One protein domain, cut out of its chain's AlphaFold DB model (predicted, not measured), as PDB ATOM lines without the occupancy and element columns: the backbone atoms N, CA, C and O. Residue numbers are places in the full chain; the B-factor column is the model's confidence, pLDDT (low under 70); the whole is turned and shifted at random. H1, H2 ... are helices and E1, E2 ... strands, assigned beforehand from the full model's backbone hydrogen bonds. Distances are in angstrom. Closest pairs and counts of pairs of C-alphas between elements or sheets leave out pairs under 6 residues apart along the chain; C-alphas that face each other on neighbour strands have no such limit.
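Overview. This is residues 101 to 234 of the 237 residues of an uncharacterized protein of Actinobacteria bacterium (UniProt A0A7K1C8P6). One strongly twisted sheet of seven strands is folded back on itself into two leaves, E3 and E2 facing E6, E7, E4 and E5, with E1 as the hinge; it curls round the single short helix H1. A long stretch with no named element, residues 101 to 129, runs round the outside before the first strand. The printed part has 134 residues, 57 of them in named elements, in the order E1 E2 E3 E4 E5 H1 E6 E7: mostly strand, though under half of the residues are in named elements. The sheet's order is E3 E2 E1 E6 E7 E4 E5, mixed. The whole is compact, with a radius of gyration of the C-alphas of 14.2 A, and spans 40 by 38 by 25 A.

Arrangement. E1, residues 130 to 140, bends by 89 degrees at residue 137. With E2, residues 146 to 154, and E3, residues 167 to 171, it forms a meander, each strand the antiparallel neighbour of the one before. N 150 and O 135 are 2.8 A apart, and N 147 and O 170 also 2.8 A, within hydrogen-bond range. E4, residues 177 to 182, and E5, residues 192 to 194, are a hairpin, with N 180 and O 193 at 2.8 A. E6, residues 218 to 224, is antiparallel to E1, with N 132 and O 221 at 2.8 A. E6 and E7, residues 227 to 234, are a hairpin, with N 220 and O 232 at 2.8 A. E7 is parallel to E4, at 16 degrees, with N 233 and O 179 at 2.8 A. Between the facing leaves, the closest C-alphas of E3 and E7 are those of Ala 170 and Val 228, 5.0 A apart. H1, residues 197 to 204, is on the sheet; its closest C-alpha pair with E4 is Pro 197 and Ala 178, 6.1 A. Every O i to N i+4 pair in H1 is within hydrogen-bond range. E5, H1 and E6 form a split strand-helix-strand unit, two strands running the same way with a helix between them along the chain and E7 and E4 between them in the sheet; its crossover is right-handed.

Along the chain. E1 begins at C-alpha 130, (168.763, 146.437, 107.007), and is 22.8 A long; E2 is 23.8 A. H1 begins at C-alpha 197, (167.981, 150.777, 125.997), and is 10.4 A long. E6 is 19.2 A and E7 19.5 A, ending at C-alpha 234, (177.822, 157.627, 114.797).

Size, cuts and confidence. The C-alphas farthest apart are those of Glu 143 and Pro 187, 40.8 A. The printed part has no cut. The links E2 to E3 and H1 to E6 are long. The model's pLDDT is under 70 at residue 142 and residues 183 to 190.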
ATOM      1  N   VAL A 101     182.979 151.074 124.131       89.81
ATOM      2  CA  VAL A 101     182.808 150.104 123.045       89.81
ATOM      3  C   VAL A 101     183.390 150.660 121.750       89.81
ATOM      4  O   VAL A 101     183.606 151.868 121.609       89.81
ATOM      5  N   GLU A 102     183.674 149.771 120.803       88.00
ATOM      6  CA  GLU A 102     184.117 150.178 119.472       88.00
ATOM      7  C   GLU A 102     183.003 150.935 118.737       88.00
ATOM      8  O   GLU A 102     181.814 150.683 118.940       88.00
ATOM      9  N   ALA A 103     183.395 151.886 117.889       86.44
ATOM     10  CA  ALA A 103     182.455 152.543 116.994       86.44
ATOM     11  C   ALA A 103     181.918 151.541 115.958       86.44
ATOM     12  O   ALA A 103     182.670 150.667 115.507       86.44
ATOM     13  N   PRO A 104     180.650 151.672 115.536       88.38
ATOM     14  CA  PRO A 104     180.086 150.780 114.537       88.38
ATOM     15  C   PRO A 104     180.798 150.944 113.194       88.38
ATOM     16  O   PRO A 104     181.255 152.029 112.816       88.38
ATOM     17  N   VAL A 105     180.828 149.862 112.420       88.38
ATOM     18  CA  VAL A 105     181.271 149.920 111.028       88.38
ATOM     19  C   VAL A 105     180.185 150.601 110.203       88.38
ATOM     20  O   VAL A 105     179.131 150.028 109.936       88.38
ATOM     21  N   VAL A 106     180.450 151.838 109.789       88.25
ATOM     22  CA  VAL A 106     179.508 152.636 109.004       88.25
ATOM     23  C   VAL A 106     179.475 152.141 107.550       88.25
ATOM     24  O   VAL A 106     180.512 152.160 106.881       88.25
ATOM     25  N   PRO A 107     178.315 151.709 107.022       88.00
ATOM     26  CA  PRO A 107     178.220 151.248 105.644       88.00
ATOM     27  C   PRO A 107     178.262 152.422 104.655       88.00
ATOM     28  O   PRO A 107     177.724 153.496 104.916       88.00
ATOM     29  N   GLU A 108     178.830 152.195 103.465       88.06
ATOM     30  CA  GLU A 108     178.870 153.199 102.381       88.06
ATOM     31  C   GLU A 108     177.468 153.603 101.887       88.06
ATOM     32  O   GLU A 108     177.284 154.677 101.310       88.06
ATOM     33  N   ARG A 109     176.479 152.725 102.096       89.69
ATOM     34  CA  ARG A 109     175.077 152.910 101.723       89.69
ATOM     35  C   ARG A 109     174.164 152.377 102.811       89.69
ATOM     36  O   ARG A 109     174.435 151.319 103.375       89.69
ATOM     37  N   SER A 110     173.057 153.066 103.049       92.56
ATOM     38  CA  SER A 110     171.973 152.550 103.883       92.56
ATOM     39  C   SER A 110     170.902 151.862 103.044       92.56
ATOM     40  O   SER A 110     170.841 152.014 101.820       92.56
ATOM     41  N   ALA A 111     170.004 151.152 103.719       93.75
ATOM     42  CA  ALA A 111     168.758 150.705 103.129       93.75
ATOM     43  C   ALA A 111     167.915 151.900 102.634       93.75
ATOM     44  O   ALA A 111     168.047 153.037 103.104       93.75
ATOM     45  N   GLU A 112     167.088 151.631 101.625       92.94
ATOM     46  CA  GLU A 112     166.216 152.614 100.986       92.94
ATOM     47  C   GLU A 112     165.006 152.904 101.878       92.94
ATOM     48  O   GLU A 112     164.343 151.981 102.346       92.94
ATOM     49  N   VAL A 113     164.674 154.183 102.055       91.38
ATOM     50  CA  VAL A 113     163.378 154.612 102.597       91.38
ATOM     51  C   VAL A 113     162.576 155.165 101.435       91.38
ATOM     52  O   VAL A 113     163.020 156.102 100.775       91.38
ATOM     53  N   ARG A 114     161.398 154.614 101.149       90.25
ATOM     54  CA  ARG A 114     160.597 155.078 100.012       90.25
ATOM     55  C   ARG A 114     159.594 156.144 100.413       90.25
ATOM     56  O   ARG A 114     159.016 156.097 101.497       90.25
ATOM     57  N   ALA A 115     159.364 157.095  99.511       89.25
ATOM     58  CA  ALA A 115     158.480 158.233  99.750       89.25
ATOM     59  C   ALA A 115     157.045 157.791 100.078       89.25
ATOM     60  O   ALA A 115     156.388 158.388 100.926       89.25
ATOM     61  N   GLU A 116     156.565 156.720  99.445       90.62
ATOM     62  CA  GLU A 116     155.224 156.177  99.664       90.62
ATOM     63  C   GLU A 116     154.993 155.599 101.068       90.62
ATOM     64  O   GLU A 116     153.841 155.487 101.481       90.62
ATOM     65  N   TRP A 117     156.051 155.265 101.816       91.81
ATOM     66  CA  TRP A 117     155.937 154.761 103.191       91.81
ATOM     67  C   TRP A 117     155.749 155.890 104.209       91.81
ATOM     68  O   TRP A 117     155.306 155.653 105.336       91.81
ATOM     69  N   VAL A 118     156.075 157.126 103.815       93.12
ATOM     70  CA  VAL A 118     156.039 158.303 104.679       93.12
ATOM     71  C   VAL A 118     154.699 159.011 104.528       93.12
ATOM     72  O   VAL A 118     154.312 159.471 103.458       93.12
ATOM     73  N   THR A 119     153.963 159.143 105.626       90.62
ATOM     74  CA  THR A 119     152.700 159.886 105.665       90.62
ATOM     75  C   THR A 119     152.610 160.681 106.959       90.62
ATOM     76  O   THR A 119     152.762 160.120 108.041       90.62
ATOM     77  N   ASN A 120     152.301 161.980 106.864       90.81
ATOM     78  CA  ASN A 120     152.220 162.892 108.016       90.81
ATOM     79  C   ASN A 120     153.484 162.851 108.896       90.81
ATOM     80  O   ASN A 120     153.393 162.742 110.117       90.81
ATOM     81  N   SER A 121     154.647 162.894 108.249       91.81
ATOM     82  CA  SER A 121     155.965 162.860 108.886       91.81
ATOM     83  C   SER A 121     156.302 161.583 109.673       91.81
ATOM     84  O   SER A 121     157.101 161.599 110.609       91.81
ATOM     85  N   ARG A 122     155.665 160.458 109.336       93.12
ATOM     86  CA  ARG A 122     155.903 159.159 109.972       93.12
ATOM     87  C   ARG A 122     155.953 158.057 108.924       93.12
ATOM     88  O   ARG A 122     155.108 158.020 108.028       93.12
ATOM     89  N   ILE A 123     156.914 157.156 109.067       94.62
ATOM     90  CA  ILE A 123     156.954 155.897 108.322       94.62
ATOM     91  C   ILE A 123     155.932 154.962 108.986       94.62
ATOM     92  O   ILE A 123     156.011 154.720 110.191       94.62
ATOM     93  N   ARG A 124     154.898 154.538 108.247       87.12
ATOM     94  CA  ARG A 124     153.754 153.800 108.830       87.12
ATOM     95  C   ARG A 124     153.871 152.288 108.738       87.12
ATOM     96  O   ARG A 124     153.274 151.603 109.563       87.12
ATOM     97  N   ASP A 125     154.583 151.816 107.728       88.62
ATOM     98  CA  ASP A 125     154.802 150.398 107.485       88.62
ATOM     99  C   ASP A 125     156.135 149.966 108.097       88.62
ATOM    100  O   ASP A 125     157.019 150.795 108.334       88.62
ATOM    101  N   ASN A 126     156.282 148.663 108.330       93.88
ATOM    102  CA  ASN A 126     157.543 148.095 108.785       93.88
ATOM    103  C   ASN A 126     158.642 148.388 107.762       93.88
ATOM    104  O   ASN A 126     158.508 148.059 106.578       93.88
ATOM    105  N   LEU A 127     159.739 148.978 108.232       95.62
ATOM    106  CA  LEU A 127     160.950 149.077 107.436       95.62
ATOM    107  C   LEU A 127     161.475 147.661 107.140       95.62
ATOM    108  O   LEU A 127     161.495 146.820 108.043       95.62
ATOM    109  N   PRO A 128     161.902 147.378 105.897       95.88
ATOM    110  CA  PRO A 128     162.598 146.138 105.580       95.88
ATOM    111  C   PRO A 128     163.870 145.966 106.410       95.88
ATOM    112  O   PRO A 128     164.482 146.956 106.824       95.88
ATOM    113  N   ASP A 129     164.306 144.718 106.560       97.00
ATOM    114  CA  ASP A 129     165.564 144.395 107.223       97.00
ATOM    115  C   ASP A 129     166.736 145.152 106.597       97.00
ATOM    116  O   ASP A 129     166.891 145.210 105.371       97.00
ATOM    117  N   GLY A 130     167.582 145.719 107.449       95.94
ATOM    118  CA  GLY A 130     168.763 146.437 107.007       95.94
ATOM    119  C   GLY A 130     169.183 147.545 107.953       95.94
ATOM    120  O   GLY A 130     168.707 147.667 109.080       95.94
ATOM    121  N   THR A 131     170.107 148.357 107.456       96.06
ATOM    122  CA  THR A 131     170.740 149.415 108.230       96.06
ATOM    123  C   THR A 131     170.305 150.780 107.717       96.06
ATOM    124  O   THR A 131     170.390 151.050 106.518       96.06
ATOM    125  N   TYR A 132     169.871 151.653 108.620       95.75
ATOM    126  CA  TYR A 132     169.350 152.981 108.314       95.75
ATOM    127  C   TYR A 132     170.089 154.047 109.116       95.75
ATOM    128  O   TYR A 132     170.615 153.768 110.188       95.75
ATOM    129  N   TRP A 133     170.104 155.283 108.623       95.38
ATOM    130  CA  TRP A 133     170.540 156.421 109.427       95.38
ATOM    131  C   TRP A 133     169.343 157.020 110.138       95.38
ATOM    132  O   TRP A 133     168.303 157.231 109.518       95.38
ATOM    133  N   GLY A 134     169.489 157.328 111.419       95.25
ATOM    134  CA  GLY A 134     168.455 157.974 112.211       95.25
ATOM    135  C   GLY A 134     169.030 159.085 113.067       95.25
ATOM    136  O   GLY A 134     170.055 158.906 113.717       95.25
ATOM    137  N   PHE A 135     168.362 160.231 113.106       94.00
ATOM    138  CA  PHE A 135     168.644 161.255 114.106       94.00
ATOM    139  C   PHE A 135     167.688 161.087 115.286       94.00
ATOM    140  O   PHE A 135     166.474 160.996 115.083       94.00
ATOM    141  N   LEU A 136     168.198 161.039 116.520       94.69
ATOM    142  CA  LEU A 136     167.333 160.913 117.698       94.69
ATOM    143  C   LEU A 136     166.469 162.174 117.840       94.69
ATOM    144  O   LEU A 136     166.969 163.255 118.150       94.69
ATOM    145  N   HIS A 137     165.159 162.038 117.625       93.88
ATOM    146  CA  HIS A 137     164.259 163.184 117.496       93.88
ATOM    147  C   HIS A 137     163.446 163.452 118.771       93.88
ATOM    148  O   HIS A 137     163.398 164.571 119.283       93.88
ATOM    149  N   SER A 138     162.766 162.427 119.287       92.81
ATOM    150  CA  SER A 138     161.841 162.551 120.424       92.81
ATOM    151  C   SER A 138     161.605 161.197 121.080       92.81
ATOM    152  O   SER A 138     161.863 160.175 120.454       92.81
ATOM    153  N   VAL A 139     161.065 161.175 122.294       94.12
ATOM    154  CA  VAL A 139     160.642 159.934 122.954       94.12
ATOM    155  C   VAL A 139     159.143 159.684 122.778       94.12
ATOM    156  O   VAL A 139     158.364 160.611 122.541       94.12
ATOM    157  N   ILE A 140     158.765 158.417 122.870       91.44
ATOM    158  CA  ILE A 140     157.405 157.911 123.046       91.44
ATOM    159  C   ILE A 140     157.214 157.715 124.559       91.44
ATOM    160  O   ILE A 140     158.180 157.396 125.263       91.44
ATOM    161  N   ASP A 141     156.018 158.039 125.051       80.69
ATOM    162  CA  ASP A 141     155.720 158.219 126.476       80.69
ATOM    163  C   ASP A 141     155.822 156.936 127.329       80.69
ATOM    164  O   ASP A 141     156.264 155.880 126.885       80.69
ATOM    165  N   GLU A 142     155.490 157.060 128.616       63.50
ATOM    166  CA  GLU A 142     155.737 156.032 129.632       63.50
ATOM    167  C   GLU A 142     154.928 154.740 129.447       63.50
ATOM    168  O   GLU A 142     155.342 153.714 129.993       63.50
ATOM    169  N   GLU A 143     153.804 154.772 128.719       78.25
ATOM    170  CA  GLU A 143     152.983 153.576 128.477       78.25
ATOM    171  C   GLU A 143     153.627 152.675 127.411       78.25
ATOM    172  O   GLU A 143     153.647 151.455 127.574       78.25
ATOM    173  N   GLU A 144     154.237 153.274 126.384       81.19
ATOM    174  CA  GLU A 144     154.965 152.596 125.306       81.19
ATOM    175  C   GLU A 144     156.374 153.194 125.179       81.19
ATOM    176  O   GLU A 144     156.669 153.985 124.279       81.19
ATOM    177  N   ARG A 145     157.265 152.833 126.116       91.75
ATOM    178  CA  ARG A 145     158.634 153.371 126.170       91.75
ATOM    179  C   ARG A 145     159.365 153.144 124.848       91.75
ATOM    180  O   ARG A 145     159.749 152.020 124.517       91.75
ATOM    181  N   GLY A 146     159.624 154.224 124.121       95.12
ATOM    182  CA  GLY A 146     160.326 154.165 122.846       95.12
ATOM    183  C   GLY A 146     160.948 155.490 122.436       95.12
ATOM    184  O   GLY A 146     160.755 156.526 123.069       95.12
ATOM    185  N   ILE A 147     161.723 155.456 121.363       96.00
ATOM    186  CA  ILE A 147     162.441 156.596 120.799       96.00
ATOM    187  C   ILE A 147     162.019 156.722 119.339       96.00
ATOM    188  O   ILE A 147     162.089 155.761 118.582       96.00
ATOM    189  N   ASN A 148     161.568 157.902 118.925       96.19
ATOM    190  CA  ASN A 148     161.398 158.210 117.511       96.19
ATOM    191  C   ASN A 148     162.724 158.722 116.947       96.19
ATOM    192  O   ASN A 148     163.247 159.746 117.406       96.19
ATOM    193  N   PHE A 149     163.199 158.053 115.906       96.88
ATOM    194  CA  PHE A 149     164.297 158.515 115.072       96.88
ATOM    195  C   PHE A 149     163.747 159.162 113.800       96.88
ATOM    196  O   PHE A 149     162.838 158.614 113.182       96.88
ATOM    197  N   ASP A 150     164.286 160.315 113.403       95.94
ATOM    198  CA  ASP A 150     164.090 160.860 112.056       95.94
ATOM    199  C   ASP A 150     165.008 160.102 111.094       95.94
ATOM    200  O   ASP A 150     166.226 160.306 111.098       95.94
ATOM    201  N   VAL A 151     164.432 159.166 110.339       96.25
ATOM    202  CA  VAL A 151     165.189 158.242 109.492       96.25
ATOM    203  C   VAL A 151     165.502 158.884 108.144       96.25
ATOM    204  O   VAL A 151     164.650 159.504 107.511       96.25
ATOM    205  N   VAL A 152     166.724 158.710 107.655       92.12
ATOM    206  CA  VAL A 152     167.158 159.179 106.335       92.12
ATOM    207  C   VAL A 152     167.922 158.083 105.600       92.12
ATOM    208  O   VAL A 152     168.511 157.188 106.208       92.12
ATOM    209  N   GLN A 153     167.914 158.159 104.273       90.62
ATOM    210  CA  GLN A 153     168.744 157.305 103.435       90.62
ATOM    211  C   GLN A 153     170.128 157.942 103.252       90.62
ATOM    212  O   GLN A 153     170.257 159.167 103.231       90.62
ATOM    213  N   TYR A 154     171.159 157.121 103.071       89.12
ATOM    214  CA  TYR A 154     172.499 157.553 102.697       89.12
ATOM    215  C   TYR A 154     173.012 156.781 101.475       89.12
ATOM    216  O   TYR A 154     173.054 155.551 101.485       89.12
ATOM    217  N   ASP A 155     173.419 157.510 100.433       88.44
ATOM    218  CA  ASP A 155     174.151 156.993  99.261       88.44
ATOM    219  C   ASP A 155     175.165 158.052  98.802       88.44
ATOM    220  O   ASP A 155     174.897 158.864  97.916       88.44
ATOM    221  N   GLY A 156     176.300 158.136  99.507       84.56
ATOM    222  CA  GLY A 156     177.294 159.205  99.317       84.56
ATOM    223  C   GLY A 156     176.815 160.606  99.734       84.56
ATOM    224  O   GLY A 156     177.481 161.605  99.462       84.56
ATOM    225  N   GLY A 157     175.655 160.683 100.382       87.12
ATOM    226  CA  GLY A 157     175.007 161.890 100.877       87.12
ATOM    227  C   GLY A 157     173.643 161.553 101.475       87.12
ATOM    228  O   GLY A 157     173.048 160.532 101.123       87.12
ATOM    229  N   PHE A 158     173.151 162.398 102.383       89.00
ATOM    230  CA  PHE A 158     171.837 162.203 102.993       89.00
ATOM    231  C   PHE A 158     170.713 162.519 102.004       89.00
ATOM    232  O   PHE A 158     170.655 163.608 101.427       89.00
ATOM    233  N   ILE A 159     169.804 161.564 101.845       90.06
ATOM    234  CA  ILE A 159     168.643 161.627 100.966       90.06
ATOM    235  C   ILE A 159     167.395 161.510 101.838       90.06
ATOM    236  O   ILE A 159     167.248 160.579 102.634       90.06
ATOM    237  N   ARG A 160     166.483 162.468 101.675       89.25
ATOM    238  CA  ARG A 160     165.151 162.419 102.275       89.25
ATOM    239  C   ARG A 160     164.119 162.063 101.226       89.25
ATOM    240  O   ARG A 160     164.148 162.588 100.115       89.25
ATOM    241  N   SER A 161     163.181 161.215 101.620       87.00
ATOM    242  CA  SER A 161     162.112 160.732 100.748       87.00
ATOM    243  C   SER A 161     160.857 161.600 100.862       87.00
ATOM    244  O   SER A 161     159.925 161.444 100.078       87.00
ATOM    245  N   SER A 162     160.843 162.555 101.801       84.00
ATOM    246  CA  SER A 162     159.795 163.562 101.962       84.00
ATOM    247  C   SER A 162     160.360 164.918 102.415       84.00
ATOM    248  O   SER A 162     161.473 164.988 102.936       84.00
ATOM    249  N   ASP A 163     159.575 165.988 102.253       79.12
ATOM    250  CA  ASP A 163     159.934 167.357 102.669       79.12
ATOM    251  C   ASP A 163     159.887 167.579 104.201       79.12
ATOM    252  O   ASP A 163     160.191 168.675 104.673       79.12
ATOM    253  N   GLY A 164     159.492 166.571 104.987       85.44
ATOM    254  CA  GLY A 164     159.412 166.628 106.450       85.44
ATOM    255  C   GLY A 164     160.116 165.455 107.133       85.44
ATOM    256  O   GLY A 164     160.775 164.648 106.474       85.44
ATOM    257  N   ASP A 165     159.962 165.376 108.457       92.25
ATOM    258  CA  ASP A 165     160.529 164.288 109.263       92.25
ATOM    259  C   ASP A 165     160.002 162.926 108.795       92.25
ATOM    260  O   ASP A 165     158.888 162.801 108.285       92.25
ATOM    261  N   GLN A 166     160.788 161.881 108.991       94.88
ATOM    262  CA  GLN A 166     160.445 160.510 108.629       94.88
ATOM    263  C   GLN A 166     160.564 159.652 109.884       94.88
ATOM    264  O   GLN A 166     161.450 158.811 110.016       94.88
ATOM    265  N   LEU A 167     159.681 159.927 110.847       96.00
ATOM    266  CA  LEU A 167     159.778 159.343 112.179       96.00
ATOM    267  C   LEU A 167     159.531 157.833 112.141       96.00
ATOM    268  O   LEU A 167     158.494 157.388 111.633       96.00
ATOM    269  N   TYR A 168     160.444 157.073 112.743       97.12
ATOM    270  CA  TYR A 168     160.327 155.635 112.960       97.12
ATOM    271  C   TYR A 168     160.563 155.286 114.435       97.12
ATOM    272  O   TYR A 168     161.504 155.820 115.034       97.12
ATOM    273  N   PRO A 169     159.714 154.442 115.047       96.25
ATOM    274  CA  PRO A 169     159.848 154.089 116.451       96.25
ATOM    275  C   PRO A 169     160.906 152.998 116.668       96.25
ATOM    276  O   PRO A 169     160.983 152.022 115.926       96.25
ATOM    277  N   ALA A 170     161.666 153.140 117.746       96.69
ATOM    278  CA  ALA A 170     162.471 152.095 118.361       96.69
ATOM    279  C   ALA A 170     161.966 151.891 119.791       96.69
ATOM    280  O   ALA A 170     162.128 152.776 120.635       96.69
ATOM    281  N   PHE A 171     161.313 150.766 120.063       96.31
ATOM    282  CA  PHE A 171     160.798 150.470 121.398       96.31
ATOM    283  C   PHE A 171     161.903 149.904 122.286       96.31
ATOM    284  O   PHE A 171     162.749 149.135 121.834       96.31
ATOM    285  N   VAL A 172     161.894 150.278 123.567       95.31
ATOM    286  CA  VAL A 172     162.916 149.856 124.541       95.31
ATOM    287  C   VAL A 172     162.966 148.333 124.685       95.31
ATOM    288  O   VAL A 172     164.038 147.789 124.913       95.31
ATOM    289  N   GLU A 173     161.828 147.652 124.540       94.62
ATOM    290  CA  GLU A 173     161.734 146.187 124.618       94.62
ATOM    291  C   GLU A 173     162.287 145.452 123.389       94.62
ATOM    292  O   GLU A 173     162.648 144.282 123.493       94.62
ATOM    293  N   ASP A 174     162.362 146.133 122.245       95.81
ATOM    294  CA  ASP A 174     162.852 145.566 120.985       95.81
ATOM    295  C   ASP A 174     164.339 145.873 120.748       95.81
ATOM    296  O   ASP A 174     165.021 145.141 120.030       95.81
ATOM    297  N   LEU A 175     164.850 146.946 121.358       95.69
ATOM    298  CA  LEU A 175     166.257 147.326 121.307       95.69
ATOM    299  C   LEU A 175     167.101 146.347 122.130       95.69
ATOM    300  O   LEU A 175     167.020 146.303 123.353       95.69
ATOM    301  N   LEU A 176     167.959 145.592 121.454       95.19
ATOM    302  CA  LEU A 176     168.893 144.648 122.066       95.19
ATOM    303  C   LEU A 176     170.228 145.305 122.418       95.19
ATOM    304  O   LEU A 176     170.911 144.876 123.345       95.19
ATOM    305  N   TYR A 177     170.613 146.332 121.664       95.75
ATOM    306  CA  TYR A 177     171.888 147.014 121.826       95.75
ATOM    307  C   TYR A 177     171.748 148.504 121.540       95.75
ATOM    308  O   TYR A 177     171.101 148.908 120.572       95.75
ATOM    309  N   ALA A 178     172.395 149.329 122.354       96.50
ATOM    310  CA  ALA A 178     172.574 150.726 122.023       96.50
ATOM    311  C   ALA A 178     173.953 151.226 122.444       96.50
ATOM    312  O   ALA A 178     174.530 150.797 123.446       96.50
ATOM    313  N   SER A 179     174.482 152.156 121.660       95.44
ATOM    314  CA  SER A 179     175.704 152.875 121.987       95.44
ATOM    315  C   SER A 179     175.563 154.340 121.609       95.44
ATOM    316  O   SER A 179     174.767 154.703 120.746       95.44
ATOM    317  N   VAL A 180     176.324 155.199 122.270       94.06
ATOM    318  CA  VAL A 180     176.334 156.650 122.054       94.06
ATOM    319  C   VAL A 180     177.760 157.114 121.842       94.06
ATOM    320  O   VAL A 180     178.697 156.458 122.294       94.06
ATOM    321  N   ILE A 181     177.937 158.257 121.187       89.50
ATOM    322  CA  ILE A 181     179.259 158.871 121.088       89.50
ATOM    323  C   ILE A 181     179.669 159.351 122.483       89.50
ATOM    324  O   ILE A 181     178.918 160.053 123.164       89.50
ATOM    325  N   ALA A 182     180.872 158.968 122.898       86.25
ATOM    326  CA  ALA A 182     181.446 159.292 124.187       86.25
ATOM    327  C   ALA A 182     182.730 160.120 124.040       86.25
ATOM    328  O   ALA A 182     183.770 159.622 123.613       86.25
ATOM    329  N   GLY A 183     182.672 161.371 124.496       69.75
ATOM    330  CA  GLY A 183     183.815 162.267 124.656       69.75
ATOM    331  C   GLY A 183     184.236 163.046 123.408       69.75
ATOM    332  O   GLY A 183     183.771 162.814 122.294       69.75
ATOM    333  N   ASP A 184     185.175 163.973 123.626       57.78
ATOM    334  CA  ASP A 184     185.878 164.722 122.581       57.78
ATOM    335  C   ASP A 184     186.956 163.823 121.958       57.78
ATOM    336  O   ASP A 184     188.125 163.850 122.351       57.78
ATOM    337  N   ALA A 185     186.563 162.949 121.039       54.28
ATOM    338  CA  ALA A 185     187.521 162.101 120.348       54.28
ATOM    339  C   ALA A 185     188.473 162.944 119.467       54.28
ATOM    340  O   ALA A 185     188.075 163.965 118.896       54.28
ATOM    341  N   GLU A 186     189.749 162.545 119.363       54.19
ATOM    342  CA  GLU A 186     190.672 163.186 118.417       54.19
ATOM    343  C   GLU A 186     190.134 163.030 116.981       54.19
ATOM    344  O   GLU A 186     189.452 162.045 116.695       54.19
ATOM    345  N   PRO A 187     190.417 163.961 116.049       44.38
ATOM    346  CA  PRO A 187     189.939 163.847 114.673       44.38
ATOM    347  C   PRO A 187     190.311 162.491 114.046       44.38
ATOM    348  O   PRO A 187     191.477 162.245 113.740       44.38
ATOM    349  N   GLY A 188     189.314 161.624 113.840       51.28
ATOM    350  CA  GLY A 188     189.487 160.273 113.291       51.28
ATOM    351  C   GLY A 188     189.360 159.127 114.303       51.28
ATOM    352  O   GLY A 188     189.280 157.978 113.879       51.28
ATOM    353  N   GLU A 189     189.281 159.409 115.605       58.03
ATOM    354  CA  GLU A 189     188.788 158.458 116.601       58.03
ATOM    355  C   GLU A 189     187.288 158.701 116.794       58.03
ATOM    356  O   GLU A 189     186.849 159.837 116.937       58.03
ATOM    357  N   VAL A 190     186.480 157.646 116.794       64.25
ATOM    358  CA  VAL A 190     185.116 157.705 117.321       64.25
ATOM    359  C   VAL A 190     185.114 156.768 118.513       64.25
ATOM    360  O   VAL A 190     185.421 155.584 118.379       64.25
ATOM    361  N   ARG A 191     184.864 157.319 119.699       80.38
ATOM    362  CA  ARG A 191     184.719 156.531 120.920       80.38
ATOM    363  C   ARG A 191     183.241 156.399 121.189       80.38
ATOM    364  O   ARG A 191     182.558 157.409 121.328       80.38
ATOM    365  N   ASN A 192     182.768 155.167 121.261       90.38
ATOM    366  CA  ASN A 192     181.406 154.891 121.661       90.38
ATOM    367  C   ASN A 192     181.394 154.409 123.106       90.38
ATOM    368  O   ASN A 192     182.369 153.852 123.617       90.38
ATOM    369  N   ALA A 193     180.266 154.612 123.765       92.50
ATOM    370  CA  ALA A 193     179.955 153.947 125.010       92.50
ATOM    371  C   ALA A 193     178.637 153.199 124.850       92.50
ATOM    372  O   ALA A 193     177.671 153.745 124.317       92.50
ATOM    373  N   TYR A 194     178.606 151.951 125.301       94.06
ATOM    374  CA  TYR A 194     177.371 151.205 125.448       94.06
ATOM    375  C   TYR A 194     176.435 151.958 126.392       94.06
ATOM    376  O   TYR A 194     176.862 152.564 127.377       94.06
ATOM    377  N   VAL A 195     175.147 151.893 126.099       95.31
ATOM    378  CA  VAL A 195     174.095 152.348 126.992       95.31
ATOM    379  C   VAL A 195     172.939 151.368 126.883       95.31
ATOM    380  O   VAL A 195     172.540 150.968 125.791       95.31
ATOM    381  N   SER A 196     172.386 150.962 128.014       95.81
ATOM    382  CA  SER A 196     171.196 150.131 128.033       95.81
ATOM    383  C   SER A 196     170.031 150.873 127.365       95.81
ATOM    384  O   SER A 196     169.890 152.091 127.528       95.81
ATOM    385  N   PRO A 197     169.143 150.166 126.646       95.19
ATOM    386  CA  PRO A 197     167.981 150.777 125.997       95.19
ATOM    387  C   PRO A 197     167.120 151.622 126.947       95.19
ATOM    388  O   PRO A 197     166.641 152.697 126.581       95.19
ATOM    389  N   SER A 198     166.962 151.171 128.197       94.50
ATOM    390  CA  SER A 198     166.253 151.912 129.240       94.50
ATOM    391  C   SER A 198     166.936 153.226 129.598       94.50
ATOM    392  O   SER A 198     166.256 154.245 129.707       94.50
ATOM    393  N   THR A 199     168.260 153.219 129.758       95.56
ATOM    394  CA  THR A 199     169.024 154.423 130.094       95.56
ATOM    395  C   THR A 199     169.057 155.387 128.917       95.56
ATOM    396  O   THR A 199     168.843 156.583 129.118       95.56
ATOM    397  N   LEU A 200     169.206 154.892 127.684       95.38
ATOM    398  CA  LEU A 200     169.112 155.723 126.485       95.38
ATOM    399  C   LEU A 200     167.760 156.443 126.416       95.38
ATOM    400  O   LEU A 200     167.724 157.656 126.212       95.38
ATOM    401  N   TRP A 201     166.654 155.720 126.626       95.44
ATOM    402  CA  TRP A 201     165.314 156.312 126.659       95.44
ATOM    403  C   TRP A 201     165.175 157.357 127.772       95.44
ATOM    404  O   TRP A 201     164.691 158.457 127.514       95.44
ATOM    405  N   SER A 202     165.645 157.049 128.983       94.25
ATOM    406  CA  SER A 202     165.622 157.961 130.133       94.25
ATOM    407  C   SER A 202     166.347 159.276 129.839       94.25
ATOM    408  O   SER A 202     165.786 160.361 130.011       94.25
ATOM    409  N   VAL A 203     167.574 159.199 129.317       94.44
ATOM    410  CA  VAL A 203     168.375 160.382 128.978       94.44
ATOM    411  C   VAL A 203     167.758 161.141 127.799       94.44
ATOM    412  O   VAL A 203     167.668 162.371 127.822       94.44
ATOM    413  N   ALA A 204     167.238 160.437 126.789       93.31
ATOM    414  CA  ALA A 204     166.492 161.056 125.692       93.31
ATOM    415  C   ALA A 204     165.243 161.818 126.187       93.31
ATOM    416  O   ALA A 204     164.906 162.875 125.633       93.31
ATOM    417  N   ASN A 205     164.607 161.315 127.251       93.44
ATOM    418  CA  ASN A 205     163.465 161.914 127.944       93.44
ATOM    419  C   ASN A 205     163.856 163.037 128.932       93.44
ATOM    420  O   ASN A 205     162.987 163.679 129.519       93.44
ATOM    421  N   GLY A 206     165.148 163.339 129.075       91.44
ATOM    422  CA  GLY A 206     165.642 164.490 129.832       91.44
ATOM    423  C   GLY A 206     166.362 164.161 131.135       91.44
ATOM    424  O   GLY A 206     166.759 165.097 131.833       91.44
ATOM    425  N   ASP A 207     166.573 162.882 131.458       93.88
ATOM    426  CA  ASP A 207     167.504 162.518 132.525       93.88
ATOM    427  C   ASP A 207     168.933 162.969 132.155       93.88
ATOM    428  O   ASP A 207     169.299 163.007 130.976       93.88
ATOM    429  N   PRO A 208     169.765 163.356 133.134       92.19
ATOM    430  CA  PRO A 208     171.113 163.828 132.852       92.19
ATOM    431  C   PRO A 208     172.010 162.698 132.328       92.19
ATOM    432  O   PRO A 208     172.086 161.626 132.928       92.19
ATOM    433  N   ALA A 209     172.748 162.976 131.252       90.19
ATOM    434  CA  ALA A 209     173.859 162.141 130.800       90.19
ATOM    435  C   ALA A 209     175.146 162.477 131.581       90.19
ATOM    436  O   ALA A 209     175.276 163.598 132.092       90.19
ATOM    437  N   PRO A 210     176.127 161.558 131.648       89.62
ATOM    438  CA  PRO A 210     177.480 161.903 132.072       89.62
ATOM    439  C   PRO A 210     178.079 163.032 131.219       89.62
ATOM    440  O   PRO A 210     177.721 163.219 130.056       89.62
ATOM    441  N   GLU A 211     179.015 163.787 131.795       85.00
ATOM    442  CA  GLU A 211     179.722 164.848 131.071       85.00
ATOM    443  C   GLU A 211     180.455 164.278 129.843       85.00
ATOM    444  O   GLU A 211     181.114 163.243 129.929       85.00
ATOM    445  N   GLY A 212     180.331 164.954 128.696       80.12
ATOM    446  CA  GLY A 212     180.954 164.529 127.437       80.12
ATOM    447  C   GLY A 212     180.199 163.437 126.671       80.12
ATOM    448  O   GLY A 212     180.678 163.010 125.626       80.12
ATOM    449  N   ILE A 213     179.035 162.988 127.146       83.50
ATOM    450  CA  ILE A 213     178.152 162.091 126.393       83.50
ATOM    451  C   ILE A 213     177.100 162.913 125.649       83.50
ATOM    452  O   ILE A 213     176.357 163.677 126.267       83.50
ATOM    453  N   ASP A 214     176.994 162.709 124.335       79.31
ATOM    454  CA  ASP A 214     175.899 163.255 123.533       79.31
ATOM    455  C   ASP A 214     174.987 162.131 123.038       79.31
ATOM    456  O   ASP A 214     175.356 161.322 122.188       79.31
ATOM    457  N   VAL A 215     173.767 162.094 123.576       88.12
ATOM    458  CA  VAL A 215     172.735 161.152 123.131       88.12
ATOM    459  C   VAL A 215     171.878 161.720 121.997       88.12
ATOM    460  O   VAL A 215     171.167 160.969 121.333       88.12
ATOM    461  N   ARG A 216     171.896 163.035 121.748       85.50
ATOM    462  CA  ARG A 216     171.081 163.681 120.706       85.50
ATOM    463  C   ARG A 216     171.894 163.851 119.428       85.50
ATOM    464  O   ARG A 216     172.073 164.955 118.923       85.50
ATOM    465  N   GLY A 217     172.350 162.716 118.911       87.00
ATOM    466  CA  GLY A 217     173.173 162.627 117.714       87.00
ATOM    467  C   GLY A 217     172.571 161.758 116.616       87.00
ATOM    468  O   GLY A 217     171.385 161.407 116.619       87.00
ATOM    469  N   TRP A 218     173.436 161.428 115.661       91.50
ATOM    470  CA  TRP A 218     173.153 160.463 114.613       91.50
ATOM    471  C   TRP A 218     173.400 159.047 115.104       91.50
ATOM    472  O   TRP A 218     174.322 158.787 115.875       91.50
ATOM    473  N   TYR A 219     172.567 158.142 114.614       95.38
ATOM    474  CA  TYR A 219     172.605 156.729 114.919       95.38
ATOM    475  C   TYR A 219     172.545 155.921 113.635       95.38
ATOM    476  O   TYR A 219     171.816 156.250 112.694       95.38
ATOM    477  N   LEU A 220     173.287 154.826 113.642       95.94
ATOM    478  CA  LEU A 220     173.089 153.715 112.746       95.94
ATOM    479  C   LEU A 220     172.043 152.794 113.380       95.94
ATOM    480  O   LEU A 220     172.219 152.303 114.493       95.94
ATOM    481  N   LEU A 221     170.923 152.611 112.693       97.81
ATOM    482  CA  LEU A 221     169.807 151.794 113.146       97.81
ATOM    483  C   LEU A 221     169.844 150.459 112.420       97.81
ATOM    484  O   LEU A 221     169.793 150.433 111.190       97.81
ATOM    485  N   THR A 222     169.866 149.361 113.165       98.00
ATOM    486  CA  THR A 222     169.651 148.024 112.600       98.00
ATOM    487  C   THR A 222     168.188 147.654 112.768       98.00
ATOM    488  O   THR A 222     167.685 147.591 113.891       98.00
ATOM    489  N   VAL A 223     167.508 147.415 111.648       98.19
ATOM    490  CA  VAL A 223     166.113 146.983 111.603       98.19
ATOM    491  C   VAL A 223     166.050 145.512 111.216       98.19
ATOM    492  O   VAL A 223     166.677 145.107 110.237       98.19
ATOM    493  N   ILE A 224     165.280 144.729 111.972       97.69
ATOM    494  CA  ILE A 224     164.958 143.327 111.684       97.69
ATOM    495  C   ILE A 224     163.468 143.119 111.953       97.69
ATOM    496  O   ILE A 224     162.978 143.490 113.018       97.69
ATOM    497  N   ASP A 225     162.744 142.549 110.991       96.44
ATOM    498  CA  ASP A 225     161.297 142.307 111.049       96.44
ATOM    499  C   ASP A 225     160.492 143.573 111.411       96.44
ATOM    500  O   ASP A 225     159.547 143.565 112.200       96.44
ATOM    501  N   GLY A 226     160.916 144.721 110.871       96.81
ATOM    502  CA  GLY A 226     160.312 146.021 111.164       96.81
ATOM    503  C   GLY A 226     160.634 146.597 112.544       96.81
ATOM    504  O   GLY A 226     160.132 147.665 112.881       96.81
ATOM    505  N   LYS A 227     161.478 145.962 113.350       97.62
ATOM    506  CA  LYS A 227     161.854 146.459 114.678       97.62
ATOM    507  C   LYS A 227     163.267 147.004 114.666       97.62
ATOM    508  O   LYS A 227     164.162 146.378 114.107       97.62
ATOM    509  N   VAL A 228     163.482 148.151 115.304       98.19
ATOM    510  CA  VAL A 228     164.842 148.645 115.552       98.19
ATOM    511  C   VAL A 228     165.440 147.820 116.687       98.19
ATOM    512  O   VAL A 228     165.060 147.994 117.840       98.19
ATOM    513  N   VAL A 229     166.365 146.925 116.348       98.12
ATOM    514  CA  VAL A 229     167.017 146.020 117.307       98.12
ATOM    515  C   VAL A 229     168.353 146.557 117.812       98.12
ATOM    516  O   VAL A 229     168.817 146.137 118.868       98.12
ATOM    517  N   ALA A 230     168.970 147.497 117.093       98.00
ATOM    518  CA  ALA A 230     170.155 148.201 117.566       98.00
ATOM    519  C   ALA A 230     170.148 149.670 117.138       98.00
ATOM    520  O   ALA A 230     169.709 149.990 116.031       98.00
ATOM    521  N   ALA A 231     170.658 150.541 118.009       97.75
ATOM    522  CA  ALA A 231     170.869 151.960 117.735       97.75
ATOM    523  C   ALA A 231     172.280 152.370 118.174       97.75
ATOM    524  O   ALA A 231     172.562 152.502 119.363       97.75
ATOM    525  N   GLU A 232     173.171 152.578 117.214       95.81
ATOM    526  CA  GLU A 232     174.596 152.783 117.472       95.81
ATOM    527  C   GLU A 232     175.008 154.203 117.100       95.81
ATOM    528  O   GLU A 232     174.857 154.615 115.951       95.81
ATOM    529  N   GLY A 233     175.508 154.967 118.067       93.38
ATOM    530  CA  GLY A 233     175.914 156.354 117.868       93.38
ATOM    531  C   GLY A 233     177.017 156.473 116.818       93.38
ATOM    532  O   GLY A 233     177.995 155.729 116.835       93.38
ATOM    533  N   VAL A 234     176.876 157.420 115.898       89.06
ATOM    534  CA  VAL A 234     177.822 157.627 114.797       89.06
ATOM    535  C   VAL A 234     178.055 159.103 114.567       89.06
ATOM    536  O   VAL A 234     177.128 159.913 114.578       89.06
TER     537      VAL A 234